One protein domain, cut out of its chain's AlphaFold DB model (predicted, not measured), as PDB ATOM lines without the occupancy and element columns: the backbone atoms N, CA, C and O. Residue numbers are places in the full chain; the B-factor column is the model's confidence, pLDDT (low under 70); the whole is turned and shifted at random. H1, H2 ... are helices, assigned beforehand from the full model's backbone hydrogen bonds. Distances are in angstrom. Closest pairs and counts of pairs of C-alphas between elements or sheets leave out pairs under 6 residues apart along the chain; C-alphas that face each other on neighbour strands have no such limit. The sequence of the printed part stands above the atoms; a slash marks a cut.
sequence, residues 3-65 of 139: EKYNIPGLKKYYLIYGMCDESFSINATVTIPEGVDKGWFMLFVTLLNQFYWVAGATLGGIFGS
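AT A GLANCE: This is residues 3 to 65 of the 139 residues of the protein "Putative azaleucine resistance protein AzlC" of Lachnospiraceae bacterium oral taxon 082 str. F0431 (UniProt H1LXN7). One long helix, H3, has two short helices, H1 and H2, packed on its first half, while residues 51 to 65 stick out as a bare arm that makes the length. The 63 printed residues, with three named helices in the order H1, H2, H3, are all helix in class and loose, with a radius of gyration of the C-alphas of 13.7 A and spans of 46 by 22 by 18 A.

HOW THE PARTS SIT: Start at H3, residues 38 to 63. With its residues 42 to 49 alone it touches H2, residues 21 to 29; their closest C-alphas, Ser 23 and Thr 46, are 5.5 A apart. These two form a helical hairpin, opposite ways at a shallow tilt of 26 degrees. With residues 39 to 46 alone H3 touches H1, residues 11 to 17, the same way at a steep tilt of 39 degrees; the closest C-alphas, Leu 15 and Leu 43, are 6.4 A apart. H1 and H2 are apart. In H1, H2 and H3 every O i to N i+4 pair is within hydrogen-bond range.

IN THESE COORDINATES: Find C-alpha 38 at (120.930, 162.372, 156.561); H3 runs 36.9 A to C-alpha 63 at (147.345, 137.910, 164.583). H1, 10.0 A long, begins at (119.682, 152.616, 152.385); H2 is 11.8 A long.

THE WHOLE: The printed part has no cut and no long link; pLDDT is under 70 at residues 3, 4 and 8.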
ATOM      1  N   GLU A   3     112.484 157.049 165.119       67.19
ATOM      2  CA  GLU A   3     112.024 157.941 164.041       67.19
ATOM      3  C   GLU A   3     113.182 158.591 163.273       67.19
ATOM      4  O   GLU A   3     113.057 158.867 162.081       67.19
ATOM      5  N   LYS A   4     114.351 158.774 163.913       68.69
ATOM      6  CA  LYS A   4     115.543 159.284 163.227       68.69
ATOM      7  C   LYS A   4     116.010 158.339 162.111       68.69
ATOM      8  O   LYS A   4     116.531 158.842 161.122       68.69
ATOM      9  N   TYR A   5     115.749 157.038 162.240       71.25
ATOM     10  CA  TYR A   5     116.067 155.992 161.264       71.25
ATOM     11  C   TYR A   5     114.992 155.803 160.181       71.25
ATOM     12  O   TYR A   5     115.141 154.946 159.307       71.25
ATOM     13  N   ASN A   6     113.915 156.597 160.188       72.75
ATOM     14  CA  ASN A   6     112.909 156.551 159.131       72.75
ATOM     15  C   ASN A   6     113.390 157.307 157.881       72.75
ATOM     16  O   ASN A   6     112.923 158.402 157.573       72.75
ATOM     17  N   ILE A   7     114.377 156.732 157.194       75.75
ATOM     18  CA  ILE A   7     114.949 157.271 155.960       75.75
ATOM     19  C   ILE A   7     114.295 156.564 154.763       75.75
ATOM     20  O   ILE A   7     114.183 155.336 154.784       75.75
ATOM     21  N   PRO A   8     113.857 157.286 153.720       69.75
ATOM     22  CA  PRO A   8     113.326 156.665 152.511       69.75
ATOM     23  C   PRO A   8     114.431 155.990 151.672       69.75
ATOM     24  O   PRO A   8     115.562 156.470 151.597       69.75
ATOM     25  N   GLY A   9     114.083 154.886 151.001       82.44
ATOM     26  CA  GLY A   9     114.928 154.214 150.003       82.44
ATOM     27  C   GLY A   9     115.697 152.979 150.494       82.44
ATOM     28  O   GLY A   9     115.599 152.562 151.647       82.44
ATOM     29  N   LEU A  10     116.492 152.390 149.590       81.88
ATOM     30  CA  LEU A  10     117.216 151.124 149.811       81.88
ATOM     31  C   LEU A  10     118.232 151.181 150.962       81.88
ATOM     32  O   LEU A  10     118.489 150.166 151.609       81.88
ATOM     33  N   LYS A  11     118.755 152.377 151.267       85.19
ATOM     34  CA  LYS A  11     119.682 152.616 152.385       85.19
ATOM     35  C   LYS A  11     119.099 152.146 153.722       85.19
ATOM     36  O   LYS A  11     119.839 151.678 154.577       85.19
ATOM     37  N   LYS A  12     117.770 152.213 153.886       85.06
ATOM     38  CA  LYS A  12     117.067 151.772 155.096       85.06
ATOM     39  C   LYS A  12     117.314 150.298 155.415       85.06
ATOM     40  O   LYS A  12     117.519 149.969 156.575       85.06
ATOM     41  N   TYR A  13     117.320 149.423 154.410       87.12
ATOM     42  CA  TYR A  13     117.538 147.991 154.633       87.12
ATOM     43  C   TYR A  13     118.944 147.717 155.158       87.12
ATOM     44  O   TYR A  13     119.102 146.964 156.114       87.12
ATOM     45  N   TYR A  14     119.946 148.390 154.588       89.12
ATOM     46  CA  TYR A  14     121.318 148.287 155.072       89.12
ATOM     47  C   TYR A  14     121.471 148.850 156.490       89.12
ATOM     48  O   TYR A  14     122.103 148.221 157.331       89.12
ATOM     49  N   LEU A  15     120.830 149.982 156.791       88.50
ATOM     50  CA  LEU A  15     120.844 150.567 158.133       88.50
ATOM     51  C   LEU A  15     120.185 149.677 159.185       88.50
ATOM     52  O   LEU A  15     120.656 149.654 160.310       88.50
ATOM     53  N   ILE A  16     119.111 148.962 158.838       87.94
ATOM     54  CA  ILE A  16     118.477 147.991 159.742       87.94
ATOM     55  C   ILE A  16     119.403 146.792 159.956       87.94
ATOM     56  O   ILE A  16     119.576 146.355 161.086       87.94
ATOM     57  N   TYR A  17     120.003 146.278 158.881       89.12
ATOM     58  CA  TYR A  17     120.904 145.130 158.943       89.12
ATOM     59  C   TYR A  17     122.174 145.415 159.760       89.12
ATOM     60  O   TYR A  17     122.560 144.605 160.594       89.12
ATOM     61  N   GLY A  18     122.811 146.565 159.532       87.38
ATOM     62  CA  GLY A  18     124.052 146.960 160.203       87.38
ATOM     63  C   GLY A  18     123.851 147.686 161.534       87.38
ATOM     64  O   GLY A  18     124.809 148.248 162.059       87.38
ATOM     65  N   MET A  19     122.627 147.744 162.068       88.75
ATOM     66  CA  MET A  19     122.360 148.440 163.325       88.75
ATOM     67  C   MET A  19     122.940 147.669 164.513       88.75
ATOM     68  O   MET A  19     122.439 146.614 164.891       88.75
ATOM     69  N   CYS A  20     123.945 148.260 165.145       89.62
ATOM     70  CA  CYS A  20     124.450 147.903 166.472       89.62
ATOM     71  C   CYS A  20     124.314 149.081 167.446       89.62
ATOM     72  O   CYS A  20     123.999 150.203 167.034       89.62
ATOM     73  N   ASP A  21     124.549 148.846 168.732       86.25
ATOM     74  CA  ASP A  21     124.448 149.848 169.792       86.25
ATOM     75  C   ASP A  21     125.381 151.048 169.583       86.25
ATOM     76  O   ASP A  21     124.957 152.178 169.838       86.25
ATOM     77  N   GLU A  22     126.587 150.877 169.035       88.38
ATOM     78  CA  GLU A  22     127.487 152.014 168.790       88.38
ATOM     79  C   GLU A  22     127.028 152.845 167.583       88.38
ATOM     80  O   GLU A  22     126.929 154.073 167.666       88.38
ATOM     81  N   SER A  23     126.661 152.191 166.472       89.75
ATOM     82  CA  SER A  23     126.103 152.888 165.300       89.75
ATOM     83  C   SER A  23     124.784 153.595 165.640       89.75
ATOM     84  O   SER A  23     124.539 154.723 165.201       89.75
ATOM     85  N   PHE A  24     123.956 152.971 166.483       87.75
ATOM     86  CA  PHE A  24     122.725 153.546 166.998       87.75
ATOM     87  C   PHE A  24     123.005 154.756 167.879       87.75
ATOM     88  O   PHE A  24     122.413 155.807 167.643       87.75
ATOM     89  N   SER A  25     123.925 154.639 168.835       86.12
ATOM     90  CA  SER A  25     124.272 155.718 169.759       86.12
ATOM     91  C   SER A  25     124.771 156.954 169.017       86.12
ATOM     92  O   SER A  25     124.285 158.053 169.286       86.12
ATOM     93  N   ILE A  26     125.643 156.795 168.017       88.44
ATOM     94  CA  ILE A  26     126.134 157.914 167.195       88.44
ATOM     95  C   ILE A  26     124.988 158.542 166.392       88.44
ATOM     96  O   ILE A  26     124.716 159.736 166.513       88.44
ATOM     97  N   ASN A  27     124.255 157.741 165.614       89.38
ATOM     98  CA  ASN A  27     123.182 158.248 164.750       89.38
ATOM     99  C   ASN A  27     121.993 158.835 165.540       89.38
ATOM    100  O   ASN A  27     121.245 159.669 165.018       89.38
ATOM    101  N   ALA A  28     121.786 158.406 166.789       83.12
ATOM    102  CA  ALA A  28     120.724 158.904 167.656       83.12
ATOM    103  C   ALA A  28     121.112 160.186 168.406       83.12
ATOM    104  O   ALA A  28     120.226 161.009 168.659       83.12
ATOM    105  N   THR A  29     122.389 160.382 168.743       83.31
ATOM    106  CA  THR A  29     122.857 161.533 169.538       83.31
ATOM    107  C   THR A  29     123.314 162.708 168.681       83.31
ATOM    108  O   THR A  29     123.049 163.851 169.044       83.31
ATOM    109  N   VAL A  30     123.915 162.453 167.516       85.62
ATOM    110  CA  VAL A  30     124.444 163.515 166.652       85.62
ATOM    111  C   VAL A  30     123.321 164.294 165.956       85.62
ATOM    112  O   VAL A  30     122.372 163.729 165.397       85.62
ATOM    113  N   THR A  31     123.435 165.622 165.977       80.88
ATOM    114  CA  THR A  31     122.662 166.544 165.136       80.88
ATOM    115  C   THR A  31     123.399 166.751 163.818       80.88
ATOM    116  O   THR A  31     124.519 167.258 163.805       80.88
ATOM    117  N   ILE A  32     122.789 166.331 162.712       83.69
ATOM    118  CA  ILE A  32     123.418 166.381 161.386       83.69
ATOM    119  C   ILE A  32     123.446 167.844 160.906       83.69
ATOM    120  O   ILE A  32     122.394 168.485 160.955       83.69
ATOM    121  N   PRO A  33     124.606 168.372 160.465       83.56
ATOM    122  CA  PRO A  33     124.726 169.748 159.986       83.56
ATOM    123  C   PRO A  33     123.809 170.049 158.796       83.56
ATOM    124  O   PRO A  33     123.546 169.178 157.961       83.56
ATOM    125  N   GLU A  34     123.377 171.304 158.683       76.44
ATOM    126  CA  GLU A  34     122.616 171.778 157.526       76.44
ATOM    127  C   GLU A  34     123.461 171.642 156.247       76.44
ATOM    128  O   GLU A  34     124.599 172.102 156.183       76.44
ATOM    129  N   GLY A  35     122.918 170.956 155.235       79.69
ATOM    130  CA  GLY A  35     123.594 170.684 153.959       79.69
ATOM    131  C   GLY A  35     124.140 169.259 153.787       79.69
ATOM    132  O   GLY A  35     124.508 168.892 152.673       79.69
ATOM    133  N   VAL A  36     124.146 168.425 154.835       83.94
ATOM    134  CA  VAL A  36     124.546 167.008 154.736       83.94
ATOM    135  C   VAL A  36     123.314 166.107 154.617       83.94
ATOM    136  O   VAL A  36     122.400 166.172 155.440       83.94
ATOM    137  N   ASP A  37     123.293 165.217 153.617       87.12
ATOM    138  CA  ASP A  37     122.214 164.231 153.480       87.12
ATOM    139  C   ASP A  37     122.223 163.248 154.654       87.12
ATOM    140  O   ASP A  37     123.169 162.482 154.865       87.12
ATOM    141  N   LYS A  38     121.113 163.227 155.390       84.81
ATOM    142  CA  LYS A  38     120.930 162.372 156.561       84.81
ATOM    143  C   LYS A  38     121.074 160.885 156.242       84.81
ATOM    144  O   LYS A  38     121.622 160.138 157.051       84.81
ATOM    145  N   GLY A  39     120.604 160.456 155.071       85.88
ATOM    146  CA  GLY A  39     120.699 159.064 154.641       85.88
ATOM    147  C   GLY A  39     122.135 158.620 154.402       85.88
ATOM    148  O   GLY A  39     122.520 157.536 154.828       85.88
ATOM    149  N   TRP A  40     122.929 159.454 153.735       88.06
ATOM    150  CA  TRP A  40     124.349 159.205 153.505       88.06
ATOM    151  C   TRP A  40     125.163 159.252 154.792       88.06
ATOM    152  O   TRP A  40     125.970 158.353 155.003       88.06
ATOM    153  N   PHE A  41     124.915 160.226 155.670       90.56
ATOM    154  CA  PHE A  41     125.593 160.297 156.965       90.56
ATOM    155  C   PHE A  41     125.419 158.996 157.756       90.56
ATOM    156  O   PHE A  41     126.401 158.351 158.118       90.56
ATOM    157  N   MET A  42     124.167 158.564 157.950       90.00
ATOM    158  CA  MET A  42     123.875 157.346 158.709       90.00
ATOM    159  C   MET A  42     124.461 156.102 158.037       90.00
ATOM    160  O   MET A  42     124.977 155.229 158.728       90.00
ATOM    161  N   LEU A  43     124.421 156.032 156.698       91.56
ATOM    162  CA  LEU A  43     124.997 154.917 155.944       91.56
ATOM    163  C   LEU A  43     126.500 154.815 156.190       91.56
ATOM    164  O   LEU A  43     126.974 153.729 156.503       91.56
ATOM    165  N   PHE A  44     127.239 155.921 156.088       92.88
ATOM    166  CA  PHE A  44     128.684 155.907 156.304       92.88
ATOM    167  C   PHE A  44     129.057 155.583 157.748       92.88
ATOM    168  O   PHE A  44     129.996 154.823 157.953       92.88
ATOM    169  N   VAL A  45     128.310 156.081 158.739       93.19
ATOM    170  CA  VAL A  45     128.526 155.708 160.148       93.19
ATOM    171  C   VAL A  45     128.383 154.196 160.330       93.19
ATOM    172  O   VAL A  45     129.275 153.557 160.882       93.19
ATOM    173  N   THR A  46     127.292 153.610 159.830       93.25
ATOM    174  CA  THR A  46     127.045 152.165 159.933       93.25
ATOM    175  C   THR A  46     128.071 151.348 159.143       93.25
ATOM    176  O   THR A  46     128.591 150.363 159.660       93.25
ATOM    177  N   LEU A  47     128.413 151.778 157.927       94.31
ATOM    178  CA  LEU A  47     129.384 151.105 157.064       94.31
ATOM    179  C   LEU A  47     130.782 151.095 157.675       94.31
ATOM    180  O   LEU A  47     131.431 150.053 157.706       94.31
ATOM    181  N   LEU A  48     131.245 152.247 158.160       94.81
ATOM    182  CA  LEU A  48     132.554 152.358 158.793       94.81
ATOM    183  C   LEU A  48     132.600 151.534 160.073       94.81
ATOM    184  O   LEU A  48     133.566 150.808 160.272       94.81
ATOM    185  N   ASN A  49     131.549 151.578 160.897       94.38
ATOM    186  CA  ASN A  49     131.472 150.745 162.093       94.38
ATOM    187  C   ASN A  49     131.579 149.252 161.739       94.38
ATOM    188  O   ASN A  49     132.452 148.555 162.251       94.38
ATOM    189  N   GLN A  50     130.783 148.782 160.773       94.56
ATOM    190  CA  GLN A  50     130.854 147.398 160.305       94.56
ATOM    191  C   GLN A  50     132.250 147.040 159.775       94.56
ATOM    192  O   GLN A  50     132.768 145.969 160.086       94.56
ATOM    193  N   PHE A  51     132.875 147.927 158.996       95.25
ATOM    194  CA  PHE A  51     134.224 147.708 158.483       95.25
ATOM    195  C   PHE A  51     135.254 147.601 159.610       95.25
ATOM    196  O   PHE A  51     136.049 146.666 159.601       95.25
ATOM    197  N   TYR A  52     135.223 148.499 160.599       94.31
ATOM    198  CA  TYR A  52     136.124 148.442 161.751       94.31
ATOM    199  C   TYR A  52     135.936 147.161 162.559       94.31
ATOM    200  O   TYR A  52     136.926 146.540 162.942       94.31
ATOM    201  N   TRP A  53     134.693 146.729 162.757       93.81
ATOM    202  CA  TRP A  53     134.386 145.474 163.437       93.81
ATOM    203  C   TRP A  53     134.941 144.267 162.687       93.81
ATOM    204  O   TRP A  53     135.660 143.453 163.264       93.81
ATOM    205  N   VAL A  54     134.649 144.158 161.388       94.75
ATOM    206  CA  VAL A  54     135.098 143.029 160.565       94.75
ATOM    207  C   VAL A  54     136.617 143.026 160.445       94.75
ATOM    208  O   VAL A  54     137.241 141.991 160.671       94.75
ATOM    209  N   ALA A  55     137.232 144.166 160.130       95.62
ATOM    210  CA  ALA A  55     138.679 144.278 160.008       95.62
ATOM    211  C   ALA A  55     139.373 143.997 161.347       95.62
ATOM    212  O   ALA A  55     140.299 143.194 161.386       95.62
ATOM    213  N   GLY A  56     138.899 144.587 162.446       93.69
ATOM    214  CA  GLY A  56     139.448 144.376 163.784       93.69
ATOM    215  C   GLY A  56     139.335 142.925 164.246       93.69
ATOM    216  O   GLY A  56     140.325 142.356 164.695       93.69
ATOM    217  N   ALA A  57     138.173 142.291 164.064       92.44
ATOM    218  CA  ALA A  57     137.973 140.884 164.409       92.44
ATOM    219  C   ALA A  57     138.811 139.945 163.527       92.44
ATOM    220  O   ALA A  57     139.390 138.984 164.029       92.44
ATOM    221  N   THR A  58     138.926 140.238 162.229       94.25
ATOM    222  CA  THR A  58     139.752 139.449 161.300       94.25
ATOM    223  C   THR A  58     141.229 139.567 161.663       94.25
ATOM    224  O   THR A  58     141.912 138.555 161.793       94.25
ATOM    225  N   LEU A  59     141.725 140.790 161.876       93.12
ATOM    226  CA  LEU A  59     143.105 141.030 162.297       93.12
ATOM    227  C   LEU A  59     143.378 140.392 163.661       93.12
ATOM    228  O   LEU A  59     144.383 139.708 163.811       93.12
ATOM    229  N   GLY A  60     142.475 140.546 164.630       88.94
ATOM    230  CA  GLY A  60     142.578 139.905 165.940       88.94
ATOM    231  C   GLY A  60     142.584 138.379 165.854       88.94
ATOM    232  O   GLY A  60     143.365 137.737 166.545       88.94
ATOM    233  N   GLY A  61     141.781 137.785 164.968       87.94
ATOM    234  CA  GLY A  61     141.759 136.338 164.747       87.94
ATOM    235  C   GLY A  61     143.019 135.804 164.061       87.94
ATOM    236  O   GLY A  61     143.520 134.750 164.442       87.94
ATOM    237  N   ILE A  62     143.554 136.535 163.078       90.44
ATOM    238  CA  ILE A  62     144.773 136.146 162.350       90.44
ATOM    239  C   ILE A  62     146.015 136.348 163.219       90.44
ATOM    240  O   ILE A  62     146.854 135.457 163.310       90.44
ATOM    241  N   PHE A  63     146.147 137.520 163.841       88.38
ATOM    242  CA  PHE A  63     147.345 137.910 164.583       88.38
ATOM    243  C   PHE A  63     147.296 137.531 166.065       88.38
ATOM    244  O   PHE A  63     148.337 137.528 166.713       88.38
ATOM    245  N   GLY A  64     146.133 137.162 166.605       82.56
ATOM    246  CA  GLY A  64     145.967 136.838 168.024       82.56
ATOM    247  C   GLY A  64     146.829 135.669 168.498       82.56
ATOM    248  O   GLY A  64     147.298 135.686 169.630       82.56
ATOM    249  N   SER A  65     147.116 134.695 167.630       77.00
ATOM    250  CA  SER A  65     148.009 133.566 167.941       77.00
ATOM    251  C   SER A  65     149.499 133.927 167.910       77.00
ATOM    252  O   SER A  65     150.316 133.193 168.462       77.00
TER     253      SER A  65